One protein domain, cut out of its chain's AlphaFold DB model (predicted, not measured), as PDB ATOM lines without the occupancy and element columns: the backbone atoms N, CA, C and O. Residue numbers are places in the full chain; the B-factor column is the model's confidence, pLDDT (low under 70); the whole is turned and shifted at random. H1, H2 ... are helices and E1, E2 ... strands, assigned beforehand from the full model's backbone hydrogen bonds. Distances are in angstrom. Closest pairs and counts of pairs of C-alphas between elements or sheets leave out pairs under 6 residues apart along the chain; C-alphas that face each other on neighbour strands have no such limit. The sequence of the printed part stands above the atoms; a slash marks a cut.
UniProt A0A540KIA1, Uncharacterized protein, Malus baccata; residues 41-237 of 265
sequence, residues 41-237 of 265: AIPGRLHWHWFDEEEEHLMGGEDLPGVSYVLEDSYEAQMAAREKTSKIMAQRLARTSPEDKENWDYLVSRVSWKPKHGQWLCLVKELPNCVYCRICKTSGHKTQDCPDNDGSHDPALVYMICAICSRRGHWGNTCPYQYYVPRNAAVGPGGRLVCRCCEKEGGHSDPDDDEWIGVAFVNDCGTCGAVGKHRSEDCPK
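This is residues 41 to 237 of the 265 residues of an uncharacterized protein of Malus baccata (UniProt A0A540KIA1). Little here is regular structure: a small mixed sheet, E1-E3-E2, meets one end of the long helix H2, H3 folds back from its other end, and loops separate H2 from the strand hairpin E4-E5. The 197 printed residues, 77 in named elements, run E1-H1-E2-H2-H3-E3-H4-E4-E5, class mixed. The whole is only just compact, close to loose: radius of gyration of the C-alphas 19.2 A, spans 66 by 42 by 28 A.

Start at E3, residues 117 to 124: E1, residues 45 to 51, is antiparallel, N 47 and O 121 being 2.8 A apart; E2, residues 68 to 71, is parallel, N 70 and O 122 being 3.0 A apart. H2, residues 72 to 96, touches H3, residues 99 to 110, opposite ways at a shallow tilt of 26 degrees; the closest C-alphas, Ala 94 and Lys 101, are 6.1 A apart.

Find C-alpha 72 at (25.096, 34.884, -35.942); H2 runs 36.7 A to C-alpha 96 at (58.179, 38.609, -51.375).

The printed part has no cut; 82 printed residues are under pLDDT 70.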
ATOM      1  N   ALA A  41      10.368  37.377 -40.815       68.00
ATOM      2  CA  ALA A  41       9.785  36.107 -40.402       68.00
ATOM      3  C   ALA A  41      10.370  35.594 -39.075       68.00
ATOM      4  O   ALA A  41       9.731  34.790 -38.392       68.00
ATOM      5  N   ILE A  42      11.596  36.012 -38.740       71.44
ATOM      6  CA  ILE A  42      12.291  35.688 -37.493       71.44
ATOM      7  C   ILE A  42      12.979  36.968 -36.997       71.44
ATOM      8  O   ILE A  42      13.740  37.561 -37.768       71.44
ATOM      9  N   PRO A  43      12.770  37.373 -35.729       77.81
ATOM     10  CA  PRO A  43      13.504  38.483 -35.136       77.81
ATOM     11  C   PRO A  43      15.011  38.219 -35.148       77.81
ATOM     12  O   PRO A  43      15.471  37.155 -34.724       77.81
ATOM     13  N   GLY A  44      15.787  39.197 -35.597       83.38
ATOM     14  CA  GLY A  44      17.241  39.109 -35.655       83.38
ATOM     15  C   GLY A  44      17.880  40.458 -35.955       83.38
ATOM     16  O   GLY A  44      17.192  41.461 -36.129       83.38
ATOM     17  N   ARG A  45      19.212  40.487 -35.990       88.25
ATOM     18  CA  ARG A  45      19.982  41.697 -36.295       88.25
ATOM     19  C   ARG A  45      20.160  41.817 -37.803       88.25
ATOM     20  O   ARG A  45      20.824  40.973 -38.406       88.25
ATOM     21  N   LEU A  46      19.622  42.875 -38.401       86.50
ATOM     22  CA  LEU A  46      19.861  43.175 -39.810       86.50
ATOM     23  C   LEU A  46      21.305  43.634 -40.032       86.50
ATOM     24  O   LEU A  46      21.830  44.487 -39.315       86.50
ATOM     25  N   HIS A  47      21.953  43.054 -41.036       86.56
ATOM     26  CA  HIS A  47      23.318  43.364 -41.424       86.56
ATOM     27  C   HIS A  47      23.431  43.410 -42.946       86.56
ATOM     28  O   HIS A  47      23.026  42.470 -43.624       86.56
ATOM     29  N   TRP A  48      23.985  44.492 -43.488       86.19
ATOM     30  CA  TRP A  48      24.270  44.579 -44.916       86.19
ATOM     31  C   TRP A  48      25.578  43.846 -45.220       86.19
ATOM     32  O   TRP A  48      26.643  44.275 -44.776       86.19
ATOM     33  N   HIS A  49      25.487  42.735 -45.951       82.69
ATOM     34  CA  HIS A  49      26.646  41.962 -46.387       82.69
ATOM     35  C   HIS A  49      27.001  42.308 -47.823       82.69
ATOM     36  O   HIS A  49      26.144  42.323 -48.704       82.69
ATOM     37  N   TRP A  50      28.282  42.545 -48.051       80.12
ATOM     38  CA  TRP A  50      28.839  42.844 -49.357       80.12
ATOM     39  C   TRP A  50      29.401  41.574 -49.997       80.12
ATOM     40  O   TRP A  50      30.195  40.873 -49.361       80.12
ATOM     41  N   PHE A  51      29.021  41.303 -51.245       71.56
ATOM     42  CA  PHE A  51      29.552  40.176 -52.009       71.56
ATOM     43  C   PHE A  51      30.825  40.566 -52.758       71.56
ATOM     44  O   PHE A  51      30.959  41.691 -53.252       71.56
ATOM     45  N   ASP A  52      31.747  39.614 -52.869       69.50
ATOM     46  CA  ASP A  52      32.806  39.663 -53.873       69.50
ATOM     47  C   ASP A  52      32.372  38.957 -55.175       69.50
ATOM     48  O   ASP A  52      31.355  38.264 -55.216       69.50
ATOM     49  N   GLU A  53      33.125  39.150 -56.265       63.62
ATOM     50  CA  GLU A  53      32.815  38.546 -57.578       63.62
ATOM     51  C   GLU A  53      32.812  36.999 -57.530       63.62
ATOM     52  O   GLU A  53      32.165  36.349 -58.352       63.62
ATOM     53  N   GLU A  54      33.519  36.394 -56.567       61.75
ATOM     54  CA  GLU A  54      33.562  34.940 -56.358       61.75
ATOM     55  C   GLU A  54      32.264  34.453 -55.680       61.75
ATOM     56  O   GLU A  54      31.665  33.473 -56.127       61.75
ATOM     57  N   GLU A  55      31.770  35.175 -54.667       61.53
ATOM     58  CA  GLU A  55      30.476  34.947 -54.015       61.53
ATOM     59  C   GLU A  55      29.304  35.165 -54.974       61.53
ATOM     60  O   GLU A  55      28.376  34.358 -54.982       61.53
ATOM     61  N   GLU A  56      29.351  36.197 -55.817       60.12
ATOM     62  CA  GLU A  56      28.320  36.451 -56.833       60.12
ATOM     63  C   GLU A  56      28.155  35.244 -57.770       60.12
ATOM     64  O   GLU A  56      27.038  34.810 -58.065       60.12
ATOM     65  N   HIS A  57      29.272  34.630 -58.177       58.09
ATOM     66  CA  HIS A  57      29.249  33.445 -59.028       58.09
ATOM     67  C   HIS A  57      28.670  32.210 -58.317       58.09
ATOM     68  O   HIS A  57      28.012  31.381 -58.950       58.09
ATOM     69  N   LEU A  58      28.896  32.087 -57.006       55.22
ATOM     70  CA  LEU A  58      28.431  30.963 -56.185       55.22
ATOM     71  C   LEU A  58      26.967  31.087 -55.754       55.22
ATOM     72  O   LEU A  58      26.293  30.073 -55.569       55.22
ATOM     73  N   MET A  59      26.470  32.311 -55.585       52.56
ATOM     74  CA  MET A  59      25.086  32.570 -55.184       52.56
ATOM     75  C   MET A  59      24.094  32.377 -56.336       52.56
ATOM     76  O   MET A  59      22.901  32.237 -56.076       52.56
ATOM     77  N   GLY A  60      24.592  32.270 -57.576       44.50
ATOM     78  CA  GLY A  60      23.782  32.211 -58.786       44.50
ATOM     79  C   GLY A  60      23.150  33.577 -59.028       44.50
ATOM     80  O   GLY A  60      22.367  34.040 -58.210       44.50
ATOM     81  N   GLY A  61      23.499  34.233 -60.135       40.75
ATOM     82  CA  GLY A  61      23.057  35.593 -60.486       40.75
ATOM     83  C   GLY A  61      21.561  35.748 -60.790       40.75
ATOM     84  O   GLY A  61      21.192  36.499 -61.687       40.75
ATOM     85  N   GLU A  62      20.697  35.005 -60.104       43.84
ATOM     86  CA  GLU A  62      19.275  35.289 -60.044       43.84
ATOM     87  C   GLU A  62      19.075  36.376 -58.988       43.84
ATOM     88  O   GLU A  62      19.533  36.236 -57.854       43.84
ATOM     89  N   ASP A  63      18.398  37.463 -59.362       42.12
ATOM     90  CA  ASP A  63      17.913  38.468 -58.425       42.12
ATOM     91  C   ASP A  63      17.177  37.737 -57.294       42.12
ATOM     92  O   ASP A  63      16.072  37.227 -57.493       42.12
ATOM     93  N   LEU A  64      17.792  37.628 -56.116       47.03
ATOM     94  CA  LEU A  64      17.135  37.141 -54.908       47.03
ATOM     95  C   LEU A  64      16.633  38.368 -54.139       47.03
ATOM     96  O   LEU A  64      17.321  38.841 -53.231       47.03
ATOM     97  N   PRO A  65      15.450  38.926 -54.470       47.28
ATOM     98  CA  PRO A  65      14.847  39.962 -53.655       47.28
ATOM     99  C   PRO A  65      14.454  39.329 -52.320       47.28
ATOM    100  O   PRO A  65      13.511  38.541 -52.238       47.28
ATOM    101  N   GLY A  66      15.198  39.642 -51.264       64.69
ATOM    102  CA  GLY A  66      14.850  39.189 -49.925       64.69
ATOM    103  C   GLY A  66      15.980  39.285 -48.915       64.69
ATOM    104  O   GLY A  66      17.145  39.467 -49.263       64.69
ATOM    105  N   VAL A  67      15.600  39.144 -47.648       69.00
ATOM    106  CA  VAL A  67      16.515  39.011 -46.514       69.00
ATOM    107  C   VAL A  67      16.926  37.554 -46.374       69.00
ATOM    108  O   VAL A  67      16.068  36.679 -46.239       69.00
ATOM    109  N   SER A  68      18.229  37.291 -46.371       74.56
ATOM    110  CA  SER A  68      18.770  35.952 -46.112       74.56
ATOM    111  C   SER A  68      18.977  35.750 -44.608       74.56
ATOM    112  O   SER A  68      19.535  36.612 -43.938       74.56
ATOM    113  N   TYR A  69      18.547  34.614 -44.058       72.62
ATOM    114  CA  TYR A  69      18.715  34.308 -42.629       72.62
ATOM    115  C   TYR A  69      19.990  33.499 -42.402       72.62
ATOM    116  O   TYR A  69      20.180  32.452 -43.026       72.62
ATOM    117  N   VAL A  70      20.842  33.959 -41.489       72.81
ATOM    118  CA  VAL A  70      22.128  33.321 -41.172       72.81
ATOM    119  C   VAL A  70      22.283  33.240 -39.656       72.81
ATOM    120  O   VAL A  70      21.911  34.174 -38.948       72.81
ATOM    121  N   LEU A  71      22.821  32.132 -39.137       79.31
ATOM    122  CA  LEU A  71      23.185  32.083 -37.721       79.31
ATOM    123  C   LEU A  71      24.306  33.076 -37.427       79.31
ATOM    124  O   LEU A  71      25.330  33.059 -38.113       79.31
ATOM    125  N   GLU A  72      24.131  33.869 -36.374       81.25
ATOM    126  CA  GLU A  72      25.096  34.884 -35.942       81.25
ATOM    127  C   GLU A  72      26.498  34.277 -35.761       81.25
ATOM    128  O   GLU A  72      27.434  34.706 -36.431       81.25
ATOM    129  N   ASP A  73      26.619  33.177 -35.011       77.19
ATOM    130  CA  ASP A  73      27.895  32.477 -34.793       77.19
ATOM    131  C   ASP A  73      28.557  31.995 -36.094       77.19
ATOM    132  O   ASP A  73      29.783  31.985 -36.227       77.19
ATOM    133  N   SER A  74      27.755  31.567 -37.076       74.69
ATOM    134  CA  SER A  74      28.294  31.112 -38.359       74.69
ATOM    135  C   SER A  74      28.805  32.276 -39.196       74.69
ATOM    136  O   SER A  74      29.829  32.134 -39.866       74.69
ATOM    137  N   TYR A  75      28.095  33.403 -39.170       82.62
ATOM    138  CA  TYR A  75      28.501  34.620 -39.857       82.62
ATOM    139  C   TYR A  75      29.783  35.194 -39.245       82.62
ATOM    140  O   TYR A  75      30.748  35.471 -39.954       82.62
ATOM    141  N   GLU A  76      29.850  35.285 -37.916       83.62
ATOM    142  CA  GLU A  76      31.051  35.741 -37.210       83.62
ATOM    143  C   GLU A  76      32.254  34.840 -37.503       83.62
ATOM    144  O   GLU A  76      33.346  35.331 -37.800       83.62
ATOM    145  N   ALA A  77      32.055  33.518 -37.524       78.69
ATOM    146  CA  ALA A  77      33.096  32.576 -37.915       78.69
ATOM    147  C   ALA A  77      33.558  32.773 -39.372       78.69
ATOM    148  O   ALA A  77      34.750  32.640 -39.653       78.69
ATOM    149  N   GLN A  78      32.643  33.092 -40.294       79.06
ATOM    150  CA  GLN A  78      32.960  33.391 -41.695       79.06
ATOM    151  C   GLN A  78      33.789  34.675 -41.819       79.06
ATOM    152  O   GLN A  78      34.802  34.684 -42.521       79.06
ATOM    153  N   MET A  79      33.419  35.737 -41.103       82.81
ATOM    154  CA  MET A  79      34.152  37.004 -41.128       82.81
ATOM    155  C   MET A  79      35.533  36.884 -40.476       82.81
ATOM    156  O   MET A  79      36.519  37.350 -41.049       82.81
ATOM    157  N   ALA A  80      35.646  36.175 -39.351       80.81
ATOM    158  CA  ALA A  80      36.934  35.886 -38.721       80.81
ATOM    159  C   ALA A  80      37.840  35.027 -39.626       80.81
ATOM    160  O   ALA A  80      39.050  35.254 -39.702       80.81
ATOM    161  N   ALA A  81      37.261  34.056 -40.341       76.19
ATOM    162  CA  ALA A  81      37.965  33.257 -41.343       76.19
ATOM    163  C   ALA A  81      38.504  34.129 -42.489       76.19
ATOM    164  O   ALA A  81      39.684  34.024 -42.827       76.19
ATOM    165  N   ARG A  82      37.673  35.026 -43.036       78.19
ATOM    166  CA  ARG A  82      38.078  36.000 -44.063       78.19
ATOM    167  C   ARG A  82      39.218  36.889 -43.580       78.19
ATOM    168  O   ARG A  82      40.250  36.971 -44.241       78.19
ATOM    169  N   GLU A  83      39.069  37.504 -42.412       80.06
ATOM    170  CA  GLU A  83      40.084  38.389 -41.837       80.06
ATOM    171  C   GLU A  83      41.423  37.664 -41.651       80.06
ATOM    172  O   GLU A  83      42.482  38.184 -42.012       80.06
ATOM    173  N   LYS A  84      41.384  36.433 -41.126       79.44
ATOM    174  CA  LYS A  84      42.581  35.613 -40.936       79.44
ATOM    175  C   LYS A  84      43.274  35.309 -42.263       79.44
ATOM    176  O   LYS A  84      44.488  35.482 -42.359       79.44
ATOM    177  N   THR A  85      42.520  34.892 -43.277       74.69
ATOM    178  CA  THR A  85      43.058  34.609 -44.613       74.69
ATOM    179  C   THR A  85      43.686  35.855 -45.237       74.69
ATOM    180  O   THR A  85      44.828  35.787 -45.697       74.69
ATOM    181  N   SER A  86      43.019  37.009 -45.159       74.50
ATOM    182  CA  SER A  86      43.557  38.289 -45.640       74.50
ATOM    183  C   SER A  86      44.859  38.679 -44.933       74.50
ATOM    184  O   SER A  86      45.819  39.076 -45.591       74.50
ATOM    185  N   LYS A  87      44.941  38.508 -43.605       78.88
ATOM    186  CA  LYS A  87      46.164  38.781 -42.828       78.88
ATOM    187  C   LYS A  87      47.339  37.906 -43.267       78.88
ATOM    188  O   LYS A  87      48.440  38.423 -43.443       78.88
ATOM    189  N   ILE A  88      47.119  36.606 -43.474       76.62
ATOM    190  CA  ILE A  88      48.183  35.688 -43.914       76.62
ATOM    191  C   ILE A  88      48.644  36.044 -45.337       76.62
ATOM    192  O   ILE A  88      49.846  36.105 -45.598       76.62
ATOM    193  N   MET A  89      47.715  36.342 -46.253       74.56
ATOM    194  CA  MET A  89      48.060  36.783 -47.612       74.56
ATOM    195  C   MET A  89      48.876  38.079 -47.611       74.56
ATOM    196  O   MET A  89      49.892  38.172 -48.298       74.56
ATOM    197  N   ALA A  90      48.471  39.058 -46.804       71.62
ATOM    198  CA  ALA A  90      49.179  40.322 -46.671       71.62
ATOM    199  C   ALA A  90      50.606  40.137 -46.124       71.62
ATOM    200  O   ALA A  90      51.559  40.714 -46.648       71.62
ATOM    201  N   GLN A  91      50.776  39.281 -45.110       74.75
ATOM    202  CA  GLN A  91      52.097  38.938 -44.575       74.75
ATOM    203  C   GLN A  91      53.004  38.294 -45.630       74.75
ATOM    204  O   GLN A  91      54.192  38.611 -45.676       74.75
ATOM    205  N   ARG A  92      52.458  37.422 -46.486       72.56
ATOM    206  CA  ARG A  92      53.204  36.799 -47.589       72.56
ATOM    207  C   ARG A  92      53.681  37.822 -48.609       72.56
ATOM    208  O   ARG A  92      54.866  37.843 -48.930       72.56
ATOM    209  N   LEU A  93      52.791  38.705 -49.058       69.44
ATOM    210  CA  LEU A  93      53.129  39.765 -50.013       69.44
ATOM    211  C   LEU A  93      54.261  40.661 -49.488       69.44
ATOM    212  O   LEU A  93      55.221  40.936 -50.207       69.44
ATOM    213  N   ALA A  94      54.213  41.021 -48.203       67.19
ATOM    214  CA  ALA A  94      55.242  41.835 -47.556       67.19
ATOM    215  C   ALA A  94      56.623  41.151 -47.448       67.19
ATOM    216  O   ALA A  94      57.629  41.833 -47.233       67.19
ATOM    217  N   ARG A  95      56.693  39.816 -47.563       69.81
ATOM    218  CA  ARG A  95      57.952  39.047 -47.564       69.81
ATOM    219  C   ARG A  95      58.559  38.923 -48.959       69.81
ATOM    220  O   ARG A  95      59.779  38.859 -49.074       69.81
ATOM    221  N   THR A  96      57.733  38.885 -50.002       65.69
ATOM    222  CA  THR A  96      58.179  38.609 -51.375       65.69
ATOM    223  C   THR A  96      58.729  39.825 -52.122       65.69
ATOM    224  O   THR A  96      59.357  39.637 -53.160       65.69
ATOM    225  N   SER A  97      58.547  41.051 -51.616       58.12
ATOM    226  CA  SER A  97      59.033  42.268 -52.282       58.12
ATOM    227  C   SER A  97      59.306  43.413 -51.288       58.12
ATOM    228  O   SER A  97      58.379  43.922 -50.656       58.12
ATOM    229  N   PRO A  98      60.574  43.837 -51.111       57.44
ATOM    230  CA  PRO A  98      60.928  44.997 -50.290       57.44
ATOM    231  C   PRO A  98      60.416  46.330 -50.854       57.44
ATOM    232  O   PRO A  98      60.187  47.249 -50.074       57.44
ATOM    233  N   GLU A  99      60.233  46.428 -52.175       59.03
ATOM    234  CA  GLU A  99      59.722  47.621 -52.876       59.03
ATOM    235  C   GLU A  99      58.205  47.790 -52.674       59.03
ATOM    236  O   GLU A  99      57.706  48.910 -52.608       59.03
ATOM    237  N   ASP A 100      57.476  46.695 -52.441       53.38
ATOM    238  CA  ASP A 100      56.033  46.718 -52.162       53.38
ATOM    239  C   ASP A 100      55.684  47.100 -50.706       53.38
ATOM    240  O   ASP A 100      54.510  47.275 -50.370       53.38
ATOM    241  N   LYS A 101      56.681  47.282 -49.823       52.88
ATOM    242  CA  LYS A 101      56.461  47.743 -48.437       52.88
ATOM    243  C   LYS A 101      55.952  49.179 -48.341       52.88
ATOM    244  O   LYS A 101      55.292  49.498 -47.357       52.88
ATOM    245  N   GLU A 102      56.264  50.045 -49.303       51.72
ATOM    246  CA  GLU A 102      55.852  51.457 -49.249       51.72
ATOM    247  C   GLU A 102      54.396  51.678 -49.664       51.72
ATOM    248  O   GLU A 102      53.862  52.763 -49.452       51.72
ATOM    249  N   ASN A 103      53.720  50.653 -50.190       55.97
ATOM    250  CA  ASN A 103      52.366  50.796 -50.707       55.97
ATOM    251  C   ASN A 103      51.378  49.827 -50.044       55.97
ATOM    252  O   ASN A 103      50.544  49.199 -50.700       55.97
ATOM    253  N   TRP A 104      51.479  49.715 -48.716       53.91
ATOM    254  CA  TRP A 104      50.562  48.940 -47.874       53.91
ATOM    255  C   TRP A 104      49.096  49.290 -48.130       53.91
ATOM    256  O   TRP A 104      48.287  48.385 -48.320       53.91
ATOM    257  N   ASP A 105      48.764  50.578 -48.235       50.59
ATOM    258  CA  ASP A 105      47.398  51.033 -48.517       50.59
ATOM    259  C   ASP A 105      46.945  50.692 -49.949       50.59
ATOM    260  O   ASP A 105      45.760  50.468 -50.190       50.59
ATOM    261  N   TYR A 106      47.860  50.564 -50.914       51.00
ATOM    262  CA  TYR A 106      47.538  50.121 -52.276       51.00
ATOM    263  C   TYR A 106      47.357  48.610 -52.389       51.00
ATOM    264  O   TYR A 106      46.439  48.153 -53.060       51.00
ATOM    265  N   LEU A 107      48.197  47.814 -51.724       51.56
ATOM    266  CA  LEU A 107      48.006  46.366 -51.669       51.56
ATOM    267  C   LEU A 107      46.733  46.028 -50.901       51.56
ATOM    268  O   LEU A 107      45.911  45.285 -51.425       51.56
ATOM    269  N   VAL A 108      46.522  46.644 -49.732       53.41
ATOM    270  CA  VAL A 108      45.273  46.524 -48.971       53.41
ATOM    271  C   VAL A 108      44.094  47.045 -49.777       53.41
ATOM    272  O   VAL A 108      43.054  46.415 -49.699       53.41
ATOM    273  N   SER A 109      44.230  48.100 -50.596       48.97
ATOM    274  CA  SER A 109      43.144  48.570 -51.473       48.97
ATOM    275  C   SER A 109      42.915  47.720 -52.727       48.97
ATOM    276  O   SER A 109      41.809  47.697 -53.254       48.97
ATOM    277  N   ARG A 110      43.911  46.951 -53.174       45.12
ATOM    278  CA  ARG A 110      43.795  45.991 -54.281       45.12
ATOM    279  C   ARG A 110      43.206  44.647 -53.832       45.12
ATOM    280  O   ARG A 110      42.536  43.995 -54.625       45.12
ATOM    281  N   VAL A 111      43.398  44.270 -52.562       49.44
ATOM    282  CA  VAL A 111      42.535  43.315 -51.834       49.44
ATOM    283  C   VAL A 111      41.393  44.011 -51.083       49.44
ATOM    284  O   VAL A 111      40.675  43.350 -50.349       49.44
ATOM    285  N   SER A 112      41.174  45.318 -51.254       47.12
ATOM    286  CA  SER A 112      39.967  45.997 -50.771       47.12
ATOM    287  C   SER A 112      38.997  45.923 -51.920       47.12
ATOM    288  O   SER A 112      38.880  46.813 -52.763       47.12
ATOM    289  N   TRP A 113      38.388  44.749 -51.983       48.59
ATOM    290  CA  TRP A 113      37.153  44.456 -52.674       48.59
ATOM    291  C   TRP A 113      36.288  45.717 -52.680       48.59
ATOM    292  O   TRP A 113      35.879  46.191 -51.624       48.59
ATOM    293  N   LYS A 114      36.066  46.309 -53.856       50.22
ATOM    294  CA  LYS A 114      34.969  47.258 -54.036       50.22
ATOM    295  C   LYS A 114      33.746  46.401 -54.332       50.22
ATOM    296  O   LYS A 114      33.635  45.926 -55.464       50.22
ATOM    297  N   PRO A 115      32.897  46.105 -53.341       55.72
ATOM    298  CA  PRO A 115      31.730  45.289 -53.599       55.72
ATOM    299  C   PRO A 115      30.776  46.065 -54.506       55.72
ATOM    300  O   PRO A 115      30.463  47.219 -54.233       55.72
ATOM    301  N   LYS A 116      30.367  45.434 -55.607       57.53
ATOM    302  CA  LYS A 116      29.388  45.987 -56.560       57.53
ATOM    303  C   LYS A 116      27.954  45.669 -56.135       57.53
ATOM    304  O   LYS A 116      27.013  46.363 -56.486       57.53
ATOM    305  N   HIS A 117      27.783  44.601 -55.358       68.81
ATOM    306  CA  HIS A 117      26.483  44.103 -54.934       68.81
ATOM    307  C   HIS A 117      26.542  43.636 -53.477       68.81
ATOM    308  O   HIS A 117      27.583  43.212 -52.970       68.81
ATOM    309  N   GLY A 118      25.412  43.731 -52.786       74.56
ATOM    310  CA  GLY A 118      25.253  43.262 -51.417       74.56
ATOM    311  C   GLY A 118      23.819  42.824 -51.157       74.56
ATOM    312  O   GLY A 118      22.934  43.032 -51.989       74.56
ATOM    313  N   GLN A 119      23.588  42.198 -50.011       83.00
ATOM    314  CA  GLN A 119      22.266  41.761 -49.579       83.00
ATOM    315  C   GLN A 119      22.097  41.986 -48.077       83.00
ATOM    316  O   GLN A 119      23.038  41.858 -47.291       83.00
ATOM    317  N   TRP A 120      20.863  42.277 -47.669       83.25
ATOM    318  CA  TRP A 120      20.489  42.266 -46.262       83.25
ATOM    319  C   TRP A 120      20.468  40.833 -45.723       83.25
ATOM    320  O   TRP A 120      19.716  39.976 -46.193       83.25
ATOM    321  N   LEU A 121      21.280  40.588 -44.700       82.19
ATOM    322  CA  LEU A 121      21.233  39.392 -43.875       82.19
ATOM    323  C   LEU A 121      20.459  39.690 -42.589       82.19
ATOM    324  O   LEU A 121      20.659  40.733 -41.973       82.19
ATOM    325  N   CYS A 122      19.615  38.761 -42.150       81.44
ATOM    326  CA  CYS A 122      19.086  38.729 -40.791       81.44
ATOM    327  C   CYS A 122      19.892  37.711 -39.984       81.44
ATOM    328  O   CYS A 122      19.788  36.498 -40.199       81.44
ATOM    329  N   LEU A 123      20.731  38.217 -39.081       83.00
ATOM    330  CA  LEU A 123      21.541  37.411 -38.180       83.00
ATOM    331  C   LEU A 123      20.689  36.979 -36.986       83.00
ATOM    332  O   LEU A 123      20.200  37.818 -36.226       83.00
ATOM    333  N   VAL A 124      20.513  35.672 -36.818       80.44
ATOM    334  CA  VAL A 124      19.700  35.087 -35.745       80.44
ATOM    335  C   VAL A 124      20.576  34.245 -34.818       80.44
ATOM    336  O   VAL A 124      21.460  33.526 -35.278       80.44
ATOM    337  N   LYS A 125      20.346  34.323 -33.503       81.12
ATOM    338  CA  LYS A 125      21.119  33.553 -32.506       81.12
ATOM    339  C   LYS A 125      20.823  32.062 -32.575       81.12
ATOM    340  O   LYS A 125      21.710  31.226 -32.464       81.12
ATOM    341  N   GLU A 126      19.556  31.744 -32.790       72.50
ATOM    342  CA  GLU A 126      19.070  30.387 -32.955       72.50
ATOM    343  C   GLU A 126      18.091  30.374 -34.120       72.50
ATOM    344  O   GLU A 126      17.240  31.255 -34.254       72.50
ATOM    345  N   LEU A 127      18.211  29.365 -34.974       62.50
ATOM    346  CA  LEU A 127      17.207  29.100 -35.986       62.50
ATOM    347  C   LEU A 127      16.068  28.337 -35.296       62.50
ATOM    348  O   LEU A 127      16.299  27.205 -34.860       62.50
ATOM    349  N   PRO A 128      14.854  28.908 -35.165       56.94
ATOM    350  CA  PRO A 128      13.725  28.163 -34.629       56.94
ATOM    351  C   PRO A 128      13.506  26.902 -35.474       56.94
ATOM    352  O   PRO A 128      13.696  26.924 -36.687       56.94
ATOM    353  N   ASN A 129      13.075  25.802 -34.850       55.56
ATOM    354  CA  ASN A 129      12.959  24.456 -35.449       55.56
ATOM    355  C   ASN A 129      12.059  24.330 -36.709       55.56
ATOM    356  O   ASN A 129      11.864  23.223 -37.217       55.56
ATOM    357  N   CYS A 130      11.517  25.435 -37.222       53.47
ATOM    358  CA  CYS A 130      10.672  25.532 -38.407       53.47
ATOM    359  C   CYS A 130      11.071  26.779 -39.216       53.47
ATOM    360  O   CYS A 130      10.327  27.757 -39.296       53.47
ATOM    361  N   VAL A 131      12.283  26.765 -39.772       55.81
ATOM    362  CA  VAL A 131      12.777  27.841 -40.636       55.81
ATOM    363  C   VAL A 131      12.141  27.672 -42.006       55.81
ATOM    364  O   VAL A 131      12.600  26.857 -42.795       55.81
ATOM    365  N   TYR A 132      11.088  28.441 -42.264       56.53
ATOM    366  CA  TYR A 132      10.621  28.784 -43.605       56.53
ATOM    367  C   TYR A 132      10.291  27.601 -44.537       56.53
ATOM    368  O   TYR A 132      11.155  26.941 -45.122       56.53
ATOM    369  N   CYS A 133       9.000  27.376 -44.762       62.50
ATOM    370  CA  CYS A 133       8.568  26.437 -45.782       62.50
ATOM    371  C   CYS A 133       8.931  26.963 -47.180       62.50
ATOM    372  O   CYS A 133       8.439  28.004 -47.606       62.50
ATOM    373  N   ARG A 134       9.757  26.222 -47.932       56.94
ATOM    374  CA  ARG A 134      10.139  26.612 -49.307       56.94
ATOM    375  C   ARG A 134       8.995  26.518 -50.318       56.94
ATOM    376  O   ARG A 134       9.089  27.141 -51.369       56.94
ATOM    377  N   ILE A 135       7.954  25.744 -50.012       65.19
ATOM    378  CA  ILE A 135       6.806  25.548 -50.903       65.19
ATOM    379  C   ILE A 135       5.887  26.767 -50.824       65.19
ATOM    380  O   ILE A 135       5.660  27.437 -51.826       65.19
ATOM    381  N   CYS A 136       5.418  27.107 -49.622       68.44
ATOM    382  CA  CYS A 136       4.447  28.187 -49.433       68.44
ATOM    383  C   CYS A 136       5.065  29.511 -48.953       68.44
ATOM    384  O   CYS A 136       4.346  30.488 -48.775       68.44
ATOM    385  N   LYS A 137       6.388  29.566 -48.753       61.25
ATOM    386  CA  LYS A 137       7.150  30.764 -48.352       61.25
ATOM    387  C   LYS A 137       6.722  31.384 -47.012       61.25
ATOM    388  O   LYS A 137       6.954  32.569 -46.789       61.25
ATOM    389  N   THR A 138       6.124  30.602 -46.109       57.59
ATOM    390  CA  THR A 138       5.700  31.059 -44.770       57.59
ATOM    391  C   THR A 138       6.498  30.394 -43.645       57.59
ATOM    392  O   THR A 138       7.069  29.312 -43.811       57.59
ATOM    393  N   SER A 139       6.573  31.058 -42.488       57.94
ATOM    394  CA  SER A 139       7.124  30.503 -41.246       57.94
ATOM    395  C   SER A 139       6.047  29.743 -40.453       57.94
ATOM    396  O   SER A 139       4.851  29.896 -40.690       57.94
ATOM    397  N   GLY A 140       6.467  28.884 -39.517       60.66
ATOM    398  CA  GLY A 140       5.559  28.176 -38.597       60.66
ATOM    399  C   GLY A 140       5.410  26.671 -38.841       60.66
ATOM    400  O   GLY A 140       4.909  25.966 -37.971       60.66
ATOM    401  N   HIS A 141       5.905  26.150 -39.964       63.00
ATOM    402  CA  HIS A 141       5.979  24.712 -40.234       63.00
ATOM    403  C   HIS A 141       7.201  24.374 -41.098       63.00
ATOM    404  O   HIS A 141       7.810  25.251 -41.714       63.00
ATOM    405  N   LYS A 142       7.588  23.099 -41.122       60.25
ATOM    406  CA  LYS A 142       8.674  22.597 -41.975       60.25
ATOM    407  C   LYS A 142       8.126  22.339 -43.371       60.25
ATOM    408  O   LYS A 142       6.970  21.965 -43.504       60.25
ATOM    409  N   THR A 143       8.966  22.418 -44.402       61.47
ATOM    410  CA  THR A 143       8.578  22.062 -45.783       61.47
ATOM    411  C   THR A 143       7.908  20.681 -45.878       61.47
ATOM    412  O   THR A 143       6.982  20.511 -46.657       61.47
ATOM    413  N   GLN A 144       8.315  19.720 -45.036       61.12
ATOM    414  CA  GLN A 144       7.673  18.400 -44.913       61.12
ATOM    415  C   GLN A 144       6.212  18.446 -44.488       61.12
ATOM    416  O   GLN A 144       5.404  17.688 -45.014       61.12
ATOM    417  N   ASP A 145       5.913  19.322 -43.534       65.00
ATOM    418  CA  ASP A 145       4.610  19.455 -42.893       65.00
ATOM    419  C   ASP A 145       3.741  20.484 -43.631       65.00
ATOM    420  O   ASP A 145       2.699  20.903 -43.130       65.00
ATOM    421  N   CYS A 146       4.192  20.950 -44.802       71.25
ATOM    422  CA  CYS A 146       3.433  21.889 -45.601       71.25
ATOM    423  C   CYS A 146       2.229  21.175 -46.215       71.25
ATOM    424  O   CYS A 146       2.414  20.138 -46.852       71.25
ATOM    425  N   PRO A 147       1.009  21.718 -46.079       74.81
ATOM    426  CA  PRO A 147      -0.174  21.136 -46.710       74.81
ATOM    427  C   PRO A 147      -0.060  21.078 -48.242       74.81
ATOM    428  O   PRO A 147      -0.687  20.225 -48.861       74.81
ATOM    429  N   ASP A 148       0.781  21.933 -48.832       76.06
ATOM    430  CA  ASP A 148       1.072  21.967 -50.269       76.06
ATOM    431  C   ASP A 148       2.251  21.057 -50.671       76.06
ATOM    432  O   ASP A 148       2.673  21.054 -51.828       76.06
ATOM    433  N   ASN A 149       2.823  20.296 -49.732       70.56
ATOM    434  CA  ASN A 149       3.897  19.353 -50.024       70.56
ATOM    435  C   ASN A 149       3.343  18.113 -50.727       70.56
ATOM    436  O   ASN A 149       2.706  17.261 -50.112       70.56
ATOM    437  N   ASP A 150       3.652  17.973 -52.012       70.25
ATOM    438  CA  ASP A 150       3.312  16.807 -52.832       70.25
ATOM    439  C   ASP A 150       4.196  15.575 -52.545       70.25
ATOM    440  O   ASP A 150       4.113  14.558 -53.234       70.25
ATOM    441  N   GLY A 151       5.059  15.652 -51.524       56.44
ATOM    442  CA  GLY A 151       5.977  14.584 -51.140       56.44
ATOM    443  C   GLY A 151       7.187  14.449 -52.067       56.44
ATOM    444  O   GLY A 151       7.989  13.536 -51.875       56.44
ATOM    445  N   SER A 152       7.356  15.352 -53.042       53.69
ATOM    446  CA  SER A 152       8.541  15.393 -53.908       53.69
ATOM    447  C   SER A 152       9.747  16.075 -53.247       53.69
ATOM    448  O   SER A 152      10.880  15.937 -53.718       53.69
ATOM    449  N   HIS A 153       9.529  16.786 -52.135       48.25
ATOM    450  CA  HIS A 153      10.568  17.525 -51.427       48.25
ATOM    451  C   HIS A 153      11.170  16.714 -50.269       48.25
ATOM    452  O   HIS A 153      10.486  16.321 -49.324       48.25
ATOM    453  N   ASP A 154      12.483  16.485 -50.355       44.03
ATOM    454  CA  ASP A 154      13.272  15.680 -49.419       44.03
ATOM    455  C   ASP A 154      13.173  16.202 -47.959       44.03
ATOM    456  O   ASP A 154      13.436  17.386 -47.699       44.03
ATOM    457  N   PRO A 155      12.840  15.331 -46.984       41.56
ATOM    458  CA  PRO A 155      12.777  15.634 -45.557       41.56
ATOM    459  C   PRO A 155      14.040  16.200 -44.871       41.56
ATOM    460  O   PRO A 155      14.014  16.562 -43.691       41.56
ATOM    461  N   ALA A 156      15.184  16.271 -45.537       43.59
ATOM    462  CA  ALA A 156      16.451  16.545 -44.856       43.59
ATOM    463  C   ALA A 156      16.682  18.005 -44.382       43.59
ATOM    464  O   ALA A 156      17.691  18.286 -43.734       43.59
ATOM    465  N   LEU A 157      15.788  18.960 -44.667       45.84
ATOM    466  CA  LEU A 157      16.082  20.398 -44.500       45.84
ATOM    467  C   LEU A 157      15.964  20.968 -43.071       45.84
ATOM    468  O   LEU A 157      16.259  22.141 -42.864       45.84
ATOM    469  N   VAL A 158      15.581  20.169 -42.074       42.41
ATOM    470  CA  VAL A 158      15.375  20.654 -40.689       42.41
ATOM    471  C   VAL A 158      16.671  20.674 -39.868       42.41
ATOM    472  O   VAL A 158      16.766  21.367 -38.862       42.41
ATOM    473  N   TYR A 159      17.709  19.975 -40.320       51.19
ATOM    474  CA  TYR A 159      19.041  20.026 -39.721       51.19
ATOM    475  C   TYR A 159      20.070  20.005 -40.841       51.19
ATOM    476  O   TYR A 159      20.686  18.971 -41.092       51.19
ATOM    477  N   MET A 160      20.239  21.127 -41.547       64.44
ATOM    478  CA  MET A 160      21.263  21.212 -42.586       64.44
ATOM    479  C   MET A 160      22.647  21.089 -41.931       64.44
ATOM    480  O   MET A 160      23.201  22.049 -41.397       64.44
ATOM    481  N   ILE A 161      23.176  19.865 -41.914       73.44
ATOM    482  CA  ILE A 161      24.588  19.598 -41.691       73.44
ATOM    483  C   ILE A 161      25.273  20.023 -42.985       73.44
ATOM    484  O   ILE A 161      25.046  19.432 -44.041       73.44
ATOM    485  N   CYS A 162      26.076  21.077 -42.913       79.44
ATOM    486  CA  CYS A 162      26.845  21.559 -44.044       79.44
ATOM    487  C   CYS A 162      27.752  20.434 -44.556       79.44
ATOM    488  O   CYS A 162      28.615  19.947 -43.827       79.44
ATOM    489  N   ALA A 163      27.593  20.033 -45.818       82.50
ATOM    490  CA  ALA A 163      28.368  18.936 -46.402       82.50
ATOM    491  C   ALA A 163      29.878  19.245 -46.506       82.50
ATOM    492  O   ALA A 163      30.679  18.324 -46.662       82.50
ATOM    493  N   ILE A 164      30.264  20.523 -46.393       86.75
ATOM    494  CA  ILE A 164      31.651  20.999 -46.475       86.75
ATOM    495  C   ILE A 164      32.368  20.907 -45.126       86.75
ATOM    496  O   ILE A 164      33.512  20.481 -45.080       86.75
ATOM    497  N   CYS A 165      31.740  21.307 -44.017       87.75
ATOM    498  CA  CYS A 165      32.402  21.324 -42.701       87.75
ATOM    499  C   CYS A 165      31.778  20.365 -41.678       87.75
ATOM    500  O   CYS A 165      32.244  20.275 -40.545       87.75
ATOM    501  N   SER A 166      30.710  19.663 -42.056       85.62
ATOM    502  CA  SER A 166      29.913  18.775 -41.202       85.62
ATOM    503  C   SER A 166      29.330  19.442 -39.946       85.62
ATOM    504  O   SER A 166      28.917  18.754 -39.012       85.62
ATOM    505  N   ARG A 167      29.265  20.780 -39.907       81.00
ATOM    506  CA  ARG A 167      28.626  21.548 -38.825       81.00
ATOM    507  C   ARG A 167      27.219  21.967 -39.229       81.00
ATOM    508  O   ARG A 167      26.898  22.053 -40.410       81.00
ATOM    509  N   ARG A 168      26.373  22.214 -38.234       72.25
ATOM    510  CA  ARG A 168      25.002  22.694 -38.439       72.25
ATOM    511  C   ARG A 168      24.970  24.213 -38.571       72.25
ATOM    512  O   ARG A 168      25.905  24.890 -38.148       72.25
ATOM    513  N   GLY A 169      23.856  24.723 -39.092       68.12
ATOM    514  CA  GLY A 169      23.488  26.125 -38.909       68.12
ATOM    515  C   GLY A 169      23.910  27.086 -40.018       68.12
ATOM    516  O   GLY A 169      23.795  28.295 -39.851       68.12
ATOM    517  N   HIS A 170      24.382  26.561 -41.147       72.88
ATOM    518  CA  HIS A 170      24.690  27.345 -42.338       72.88
ATOM    519  C   HIS A 170      24.617  26.491 -43.601       72.88
ATOM    520  O   HIS A 170      24.637  25.258 -43.537       72.88
ATOM    521  N   TRP A 171      24.535  27.159 -44.748       69.94
ATOM    522  CA  TRP A 171      24.491  26.518 -46.055       69.94
ATOM    523  C   TRP A 171      25.897  26.334 -46.616       69.94
ATOM    524  O   TRP A 171      26.845  26.980 -46.177       69.94
ATOM    525  N   GLY A 172      26.042  25.441 -47.600       70.25
ATOM    526  CA  GLY A 172      27.331  25.194 -48.251       70.25
ATOM    527  C   GLY A 172      27.988  26.482 -48.759       70.25
ATOM    528  O   GLY A 172      29.149  26.715 -48.454       70.25
ATOM    529  N   ASN A 173      27.218  27.346 -49.424       69.75
ATOM    530  CA  ASN A 173      27.659  28.644 -49.950       69.75
ATOM    531  C   ASN A 173      27.963  29.701 -48.871       69.75
ATOM    532  O   ASN A 173      28.707  30.633 -49.148       69.75
ATOM    533  N   THR A 174      27.473  29.545 -47.639       71.69
ATOM    534  CA  THR A 174      27.805  30.426 -46.502       71.69
ATOM    535  C   THR A 174      28.765  29.754 -45.517       71.69
ATOM    536  O   THR A 174      28.880  30.161 -44.360       71.69
ATOM    537  N   CYS A 175      29.423  28.661 -45.919       83.56
ATOM    538  CA  CYS A 175      30.303  27.916 -45.033       83.56
ATOM    539  C   CYS A 175      31.628  28.662 -44.804       83.56
ATOM    540  O   CYS A 175      32.305  28.990 -45.783       83.56
ATOM    541  N   PRO A 176      32.083  28.836 -43.544       84.25
ATOM    542  CA  PRO A 176      33.358  29.497 -43.250       84.25
ATOM    543  C   PRO A 176      34.566  28.756 -43.841       84.25
ATOM    544  O   PRO A 176      35.594  29.371 -44.115       84.25
ATOM    545  N   TYR A 177      34.446  27.445 -44.089       90.62
ATOM    546  CA  TYR A 177      35.528  26.648 -44.674       90.62
ATOM    547  C   TYR A 177      35.838  27.033 -46.121       90.62
ATOM    548  O   TYR A 177      36.939  26.743 -46.571       90.62
ATOM    549  N   GLN A 178      34.951  27.743 -46.824       86.06
ATOM    550  CA  GLN A 178      35.279  28.321 -48.134       86.06
ATOM    551  C   GLN A 178      36.352  29.421 -48.044       86.06
ATOM    552  O   GLN A 178      37.080  29.644 -49.004       86.06
ATOM    553  N   TYR A 179      36.505  30.054 -46.875       83.19
ATOM    554  CA  TYR A 179      37.475  31.130 -46.640       83.19
ATOM    555  C   TYR A 179      38.693  30.681 -45.853       83.19
ATOM    556  O   TYR A 179      39.806  31.135 -46.122       83.19
ATOM    557  N   TYR A 180      38.481  29.817 -44.862       86.62
ATOM    558  CA  TYR A 180      39.549  29.288 -44.033       86.62
ATOM    559  C   TYR A 180      39.136  27.968 -43.384       86.62
ATOM    560  O   TYR A 180      38.178  27.892 -42.612       86.62
ATOM    561  N   VAL A 181      39.917  26.927 -43.644       87.75
ATOM    562  CA  VAL A 181      39.863  25.649 -42.941       87.75
ATOM    563  C   VAL A 181      40.943  25.674 -41.859       87.75
ATOM    564  O   VAL A 181      42.127  25.790 -42.185       87.75
ATOM    565  N   PRO A 182      40.579  25.571 -40.565       82.19
ATOM    566  CA  PRO A 182      41.564  25.473 -39.496       82.19
ATOM    567  C   PRO A 182      42.516  24.295 -39.710       82.19
ATOM    568  O   PRO A 182      42.123  23.250 -40.228       82.19
ATOM    569  N   ARG A 183      43.768  24.440 -39.263       76.88
ATOM    570  CA  ARG A 183      44.758  23.359 -39.340       76.88
ATOM    571  C   ARG A 183      44.201  22.096 -38.669       76.88
ATOM    572  O   ARG A 183      43.614  22.172 -37.591       76.88
ATOM    573  N   ASN A 184      44.382  20.951 -39.325       75.88
ATOM    574  CA  ASN A 184      43.876  19.635 -38.908       75.88
ATOM    575  C   ASN A 184      42.344  19.505 -38.842       75.88
ATOM    576  O   ASN A 184      41.844  18.470 -38.401       75.88
ATOM    577  N   ALA A 185      41.579  20.513 -39.270       83.19
ATOM    578  CA  ALA A 185      40.140  20.364 -39.382       83.19
ATOM    579  C   ALA A 185      39.792  19.463 -40.572       83.19
ATOM    580  O   ALA A 185      40.319  19.619 -41.674       83.19
ATOM    581  N   ALA A 186      38.872  18.529 -40.346       84.38
ATOM    582  CA  ALA A 186      38.355  17.679 -41.404       84.38
ATOM    583  C   ALA A 186      37.385  18.466 -42.291       84.38
ATOM    584  O   ALA A 186      36.462  19.116 -41.795       84.38
ATOM    585  N   VAL A 187      37.565  18.361 -43.606       88.19
ATOM    586  CA  VAL A 187      36.558  18.775 -44.587       88.19
ATOM    587  C   VAL A 187      35.604  17.599 -44.800       88.19
ATOM    588  O   VAL A 187      36.025  16.448 -44.908       88.19
ATOM    589  N   GLY A 188      34.307  17.882 -44.785       86.81
ATOM    590  CA  GLY A 188      33.245  16.917 -45.026       86.81
ATOM    591  C   GLY A 188      33.210  16.425 -46.479       86.81
ATOM    592  O   GLY A 188      33.838  17.011 -47.359       86.81
ATOM    593  N   PRO A 189      32.438  15.363 -46.761       84.19
ATOM    594  CA  PRO A 189      32.448  14.675 -48.057       84.19
ATOM    595  C   PRO A 189      31.941  15.532 -49.230       84.19
ATOM    596  O   PRO A 189      32.209  15.220 -50.390       84.19
ATOM    597  N   GLY A 190      31.203  16.609 -48.951       84.56
ATOM    598  CA  GLY A 190      30.717  17.535 -49.972       84.56
ATOM    599  C   GLY A 190      31.718  18.615 -50.368       84.56
ATOM    600  O   GLY A 190      31.430  19.378 -51.291       84.56
ATOM    601  N   GLY A 191      32.870  18.687 -49.697       87.00
ATOM    602  CA  GLY A 191      33.937  19.626 -50.010       87.00
ATOM    603  C   GLY A 191      35.267  18.932 -50.279       87.00
ATOM    604  O   GLY A 191      35.488  17.787 -49.886       87.00
ATOM    605  N   ARG A 192      36.179  19.649 -50.929       88.88
ATOM    606  CA  ARG A 192      37.584  19.252 -51.060       88.88
ATOM    607  C   ARG A 192      38.487  20.341 -50.510       88.88
ATOM    608  O   ARG A 192      38.268  21.520 -50.781       88.88
ATOM    609  N   LEU A 193      39.486  19.933 -49.736       90.00
ATOM    610  CA  LEU A 193      40.479  20.821 -49.148       90.00
ATOM    611  C   LEU A 193      41.528  21.207 -50.194       90.00
ATOM    612  O   LEU A 193      42.191  20.338 -50.762       90.00
ATOM    613  N   VAL A 194      41.700  22.506 -50.396       87.56
ATOM    614  CA  VAL A 194      42.605  23.110 -51.372       87.56
ATOM    615  C   VAL A 194      43.455  24.171 -50.684       87.56
ATOM    616  O   VAL A 194      42.998  24.869 -49.782       87.56
ATOM    617  N   CYS A 195      44.709  24.313 -51.097       85.06
ATOM    618  CA  CYS A 195      45.517  25.470 -50.743       85.06
ATOM    619  C   CYS A 195      45.050  26.701 -51.520       85.06
ATOM    620  O   CYS A 195      45.139  26.722 -52.744       85.06
ATOM    621  N   ARG A 196      44.652  27.771 -50.827       81.94
ATOM    622  CA  ARG A 196      44.271  29.040 -51.472       81.94
ATOM    623  C   ARG A 196      45.423  29.681 -52.257       81.94
ATOM    624  O   ARG A 196      45.178  30.515 -53.115       81.94
ATOM    625  N   CYS A 197      46.673  29.322 -51.965       76.31
ATOM    626  CA  CYS A 197      47.845  29.989 -52.538       76.31
ATOM    627  C   CYS A 197      48.456  29.269 -53.740       76.31
ATOM    628  O   CYS A 197      49.035  29.925 -54.597       76.31
ATOM    629  N   CYS A 198      48.349  27.942 -53.812       79.88
ATOM    630  CA  CYS A 198      48.895  27.161 -54.927       79.88
ATOM    631  C   CYS A 198      47.858  26.259 -55.609       79.88
ATOM    632  O   CYS A 198      48.222  25.490 -56.493       79.88
ATOM    633  N   GLU A 199      46.600  26.311 -55.160       80.88
ATOM    634  CA  GLU A 199      45.456  25.547 -55.676       80.88
ATOM    635  C   GLU A 199      45.617  24.019 -55.623       80.88
ATOM    636  O   GLU A 199      44.801  23.272 -56.163       80.88
ATOM    637  N   LYS A 200      46.640  23.520 -54.919       81.94
ATOM    638  CA  LYS A 200      46.838  22.084 -54.720       81.94
ATOM    639  C   LYS A 200      45.862  21.533 -53.692       81.94
ATOM    640  O   LYS A 200      45.653  22.115 -52.625       81.94
ATOM    641  N   GLU A 201      45.302  20.378 -54.014       85.06
ATOM    642  CA  GLU A 201      44.434  19.611 -53.131       85.06
ATOM    643  C   GLU A 201      45.221  18.816 -52.085       85.06
ATOM    644  O   GLU A 201      46.376  18.455 -52.301       85.06
ATOM    645  N   GLY A 202      44.566  18.509 -50.962       77.00
ATOM    646  CA  GLY A 202      45.117  17.640 -49.912       77.00
ATOM    647  C   GLY A 202      45.886  18.372 -48.812       77.00
ATOM    648  O   GLY A 202      46.359  17.739 -47.874       77.00
ATOM    649  N   GLY A 203      45.952  19.701 -48.890       71.19
ATOM    650  CA  GLY A 203      46.698  20.527 -47.947       71.19
ATOM    651  C   GLY A 203      48.213  20.429 -48.129       71.19
ATOM    652  O   GLY A 203      48.712  19.733 -49.010       71.19
ATOM    653  N   HIS A 204      48.950  21.197 -47.329       69.06
ATOM    654  CA  HIS A 204      50.409  21.129 -47.301       69.06
ATOM    655  C   HIS A 204      50.839  20.216 -46.153       69.06
ATOM    656  O   HIS A 204      50.413  20.401 -45.016       69.06
ATOM    657  N   SER A 205      51.653  19.209 -46.472       60.03
ATOM    658  CA  SER A 205      52.090  18.172 -45.529       60.03
ATOM    659  C   SER A 205      53.186  18.632 -44.569       60.03
ATOM    660  O   SER A 205      53.516  17.885 -43.650       60.03
ATOM    661  N   ASP A 206      53.777  19.807 -44.798       61.50
ATOM    662  CA  ASP A 206      54.881  20.303 -43.982       61.50
ATOM    663  C   ASP A 206      54.345  20.915 -42.677       61.50
ATOM    664  O   ASP A 206      53.608  21.905 -42.721       61.50
ATOM    665  N   PRO A 207      54.684  20.351 -41.503       53.34
ATOM    666  CA  PRO A 207      54.224  20.862 -40.213       53.34
ATOM    667  C   PRO A 207      54.766  22.264 -39.892       53.34
ATOM    668  O   PRO A 207      54.138  22.968 -39.102       53.34
ATOM    669  N   ASP A 208      55.863  22.671 -40.543       55.09
ATOM    670  CA  ASP A 208      56.479  24.002 -40.441       55.09
ATOM    671  C   ASP A 208      55.988  24.985 -41.529       55.09
ATOM    672  O   ASP A 208      56.372  26.157 -41.530       55.09
ATOM    673  N   ASP A 209      55.110  24.556 -42.451       63.38
ATOM    674  CA  ASP A 209      54.450  25.449 -43.419       63.38
ATOM    675  C   ASP A 209      53.254  26.146 -42.741       63.38
ATOM    676  O   ASP A 209      52.069  25.903 -42.999       63.38
ATOM    677  N   ASP A 210      53.595  27.022 -41.795       56.47
ATOM    678  CA  ASP A 210      52.696  27.933 -41.070       56.47
ATOM    679  C   ASP A 210      51.995  28.946 -41.963       56.47
ATOM    680  O   ASP A 210      51.072  29.642 -41.534       56.47
ATOM    681  N   GLU A 211      52.388  29.000 -43.227       63.09
ATOM    682  CA  GLU A 211      51.785  29.879 -44.194       63.09
ATOM    683  C   GLU A 211      50.714  29.187 -45.055       63.09
ATOM    684  O   GLU A 211      50.026  29.852 -45.836       63.09
ATOM    685  N   TRP A 212      50.524  27.869 -44.960       74.25
ATOM    686  CA  TRP A 212      49.474  27.211 -45.734       74.25
ATOM    687  C   TRP A 212      48.069  27.679 -45.312       74.25
ATOM    688  O   TRP A 212      47.669  27.597 -44.149       74.25
ATOM    689  N   ILE A 213      47.290  28.141 -46.296       82.06
ATOM    690  CA  ILE A 213      45.895  28.556 -46.124       82.06
ATOM    691  C   ILE A 213      45.005  27.499 -46.777       82.06
ATOM    692  O   ILE A 213      44.884  27.454 -48.003       82.06
ATOM    693  N   GLY A 214      44.391  26.647 -45.958       87.25
ATOM    694  CA  GLY A 214      43.382  25.699 -46.418       87.25
ATOM    695  C   GLY A 214      42.044  26.386 -46.669       87.25
ATOM    696  O   GLY A 214      41.581  27.154 -45.832       87.25
ATOM    697  N   VAL A 215      41.410  26.082 -47.796       89.69
ATOM    698  CA  VAL A 215      40.022  26.432 -48.126       89.69
ATOM    699  C   VAL A 215      39.304  25.196 -48.654       89.69
ATOM    700  O   VAL A 215      39.939  24.269 -49.153       89.69
ATOM    701  N   ALA A 216      37.986  25.156 -48.532       90.06
ATOM    702  CA  ALA A 216      37.170  24.054 -49.001       90.06
ATOM    703  C   ALA A 216      36.303  24.496 -50.180       90.06
ATOM    704  O   ALA A 216      35.467  25.383 -50.037       90.06
ATOM    705  N   PHE A 217      36.467  23.836 -51.324       86.25
ATOM    706  CA  PHE A 217      35.602  24.033 -52.488       86.25
ATOM    707  C   PHE A 217      34.508  22.976 -52.527       86.25
ATOM    708  O   PHE A 217      34.766  21.807 -52.228       86.25
ATOM    709  N   VAL A 218      33.305  23.367 -52.949       83.56
ATOM    710  CA  VAL A 218      32.186  22.437 -53.144       83.56
ATOM    711  C   VAL A 218      32.518  21.439 -54.254       83.56
ATOM    712  O   VAL A 218      33.140  21.767 -55.271       83.56
ATOM    713  N   ASN A 219      32.136  20.183 -54.038       83.62
ATOM    714  CA  ASN A 219      32.253  19.135 -55.042       83.62
ATOM    715  C   ASN A 219      31.146  19.272 -56.090       83.62
ATOM    716  O   ASN A 219      30.072  18.695 -55.931       83.62
ATOM    717  N   ASP A 220      31.438  19.991 -57.172       79.56
ATOM    718  CA  ASP A 220      30.502  20.183 -58.278       79.56
ATOM    719  C   ASP A 220      30.841  19.306 -59.485       79.56
ATOM    720  O   ASP A 220      31.963  19.268 -60.010       79.56
ATOM    721  N   CYS A 221      29.832  18.564 -59.937       83.25
ATOM    722  CA  CYS A 221      29.947  17.669 -61.071       83.25
ATOM    723  C   CYS A 221      29.392  18.309 -62.346       83.25
ATOM    724  O   CYS A 221      28.206  18.193 -62.652       83.25
ATOM    725  N   GLY A 222      30.270  18.868 -63.177       79.69
ATOM    726  CA  GLY A 222      29.924  19.397 -64.498       79.69
ATOM    727  C   GLY A 222      29.475  18.334 -65.512       79.69
ATOM    728  O   GLY A 222      28.977  18.677 -66.577       79.69
ATOM    729  N   THR A 223      29.629  17.036 -65.212       84.06
ATOM    730  CA  THR A 223      29.122  15.955 -66.081       84.06
ATOM    731  C   THR A 223      27.635  15.682 -65.860       84.06
ATOM    732  O   THR A 223      26.915  15.412 -66.817       84.06
ATOM    733  N   CYS A 224      27.164  15.718 -64.610       83.62
ATOM    734  CA  CYS A 224      25.788  15.336 -64.284       83.62
ATOM    735  C   CYS A 224      24.971  16.405 -63.552       83.62
ATOM    736  O   CYS A 224      23.795  16.161 -63.294       83.62
ATOM    737  N   GLY A 225      25.577  17.547 -63.224       76.75
ATOM    738  CA  GLY A 225      24.960  18.649 -62.488       76.75
ATOM    739  C   GLY A 225      24.822  18.414 -60.981       76.75
ATOM    740  O   GLY A 225      24.176  19.205 -60.307       76.75
ATOM    741  N   ALA A 226      25.375  17.326 -60.431       74.44
ATOM    742  CA  ALA A 226      25.294  17.066 -58.995       74.44
ATOM    743  C   ALA A 226      26.224  18.004 -58.209       74.44
ATOM    744  O   ALA A 226      27.426  18.024 -58.466       74.44
ATOM    745  N   VAL A 227      25.662  18.710 -57.227       75.19
ATOM    746  CA  VAL A 227      26.358  19.626 -56.307       75.19
ATOM    747  C   VAL A 227      26.587  18.930 -54.966       75.19
ATOM    748  O   VAL A 227      25.688  18.269 -54.441       75.19
ATOM    749  N   GLY A 228      27.798  19.041 -54.422       73.12
ATOM    750  CA  GLY A 228      28.189  18.520 -53.108       73.12
ATOM    751  C   GLY A 228      28.174  16.992 -52.957       73.12
ATOM    752  O   GLY A 228      28.255  16.504 -51.831       73.12
ATOM    753  N   LYS A 229      28.046  16.221 -54.049       78.56
ATOM    754  CA  LYS A 229      27.973  14.743 -53.999       78.56
ATOM    755  C   LYS A 229      29.253  14.045 -54.437       78.56
ATOM    756  O   LYS A 229      29.667  13.081 -53.808       78.56
ATOM    757  N   HIS A 230      29.824  14.470 -55.557       82.38
ATOM    758  CA  HIS A 230      31.038  13.896 -56.130       82.38
ATOM    759  C   HIS A 230      31.684  14.917 -57.057       82.38
ATOM    760  O   HIS A 230      31.011  15.803 -57.588       82.38
ATOM    761  N   ARG A 231      32.983  14.767 -57.295       83.31
ATOM    762  CA  ARG A 231      33.680  15.571 -58.293       83.31
ATOM    763  C   ARG A 231      33.288  15.128 -59.683       83.31
ATOM    764  O   ARG A 231      32.970  13.966 -59.912       83.31
ATOM    765  N   SER A 232      33.444  16.022 -60.649       81.88
ATOM    766  CA  SER A 232      33.329  15.652 -62.060       81.88
ATOM    767  C   SER A 232      34.166  14.412 -62.401       81.88
ATOM    768  O   SER A 232      33.706  13.566 -63.156       81.88
ATOM    769  N   GLU A 233      35.383  14.294 -61.866       83.19
ATOM    770  CA  GLU A 233      36.313  13.156 -62.015       83.19
ATOM    771  C   GLU A 233      35.706  11.814 -61.612       83.19
ATOM    772  O   GLU A 233      35.738  10.893 -62.423       83.19
ATOM    773  N   ASP A 234      35.039  11.767 -60.465       85.00
ATOM    774  CA  ASP A 234      34.453  10.556 -59.885       85.00
ATOM    775  C   ASP A 234      33.012  10.304 -60.358       85.00
ATOM    776  O   ASP A 234      32.261   9.541 -59.752       85.00
ATOM    777  N   CYS A 235      32.571  10.994 -61.415       84.31
ATOM    778  CA  CYS A 235      31.188  10.908 -61.851       84.31
ATOM    779  C   CYS A 235      30.877   9.527 -62.446       84.31
ATOM    780  O   CYS A 235      31.415   9.191 -63.504       84.31
ATOM    781  N   PRO A 236      29.909   8.774 -61.891       84.44
ATOM    782  CA  PRO A 236      29.546   7.456 -62.414       84.44
ATOM    783  C   PRO A 236      28.954   7.525 -63.831       84.44
ATOM    784  O   PRO A 236      28.954   6.539 -64.558       84.44
ATOM    785  N   LYS A 237      28.478   8.703 -64.273       79.06
ATOM    786  CA  LYS A 237      27.979   8.902 -65.645       79.06
ATOM    787  C   LYS A 237      29.098   9.031 -66.690       79.06
ATOM    788  O   LYS A 237      28.794   9.026 -67.882       79.06
TER     789      LYS A 237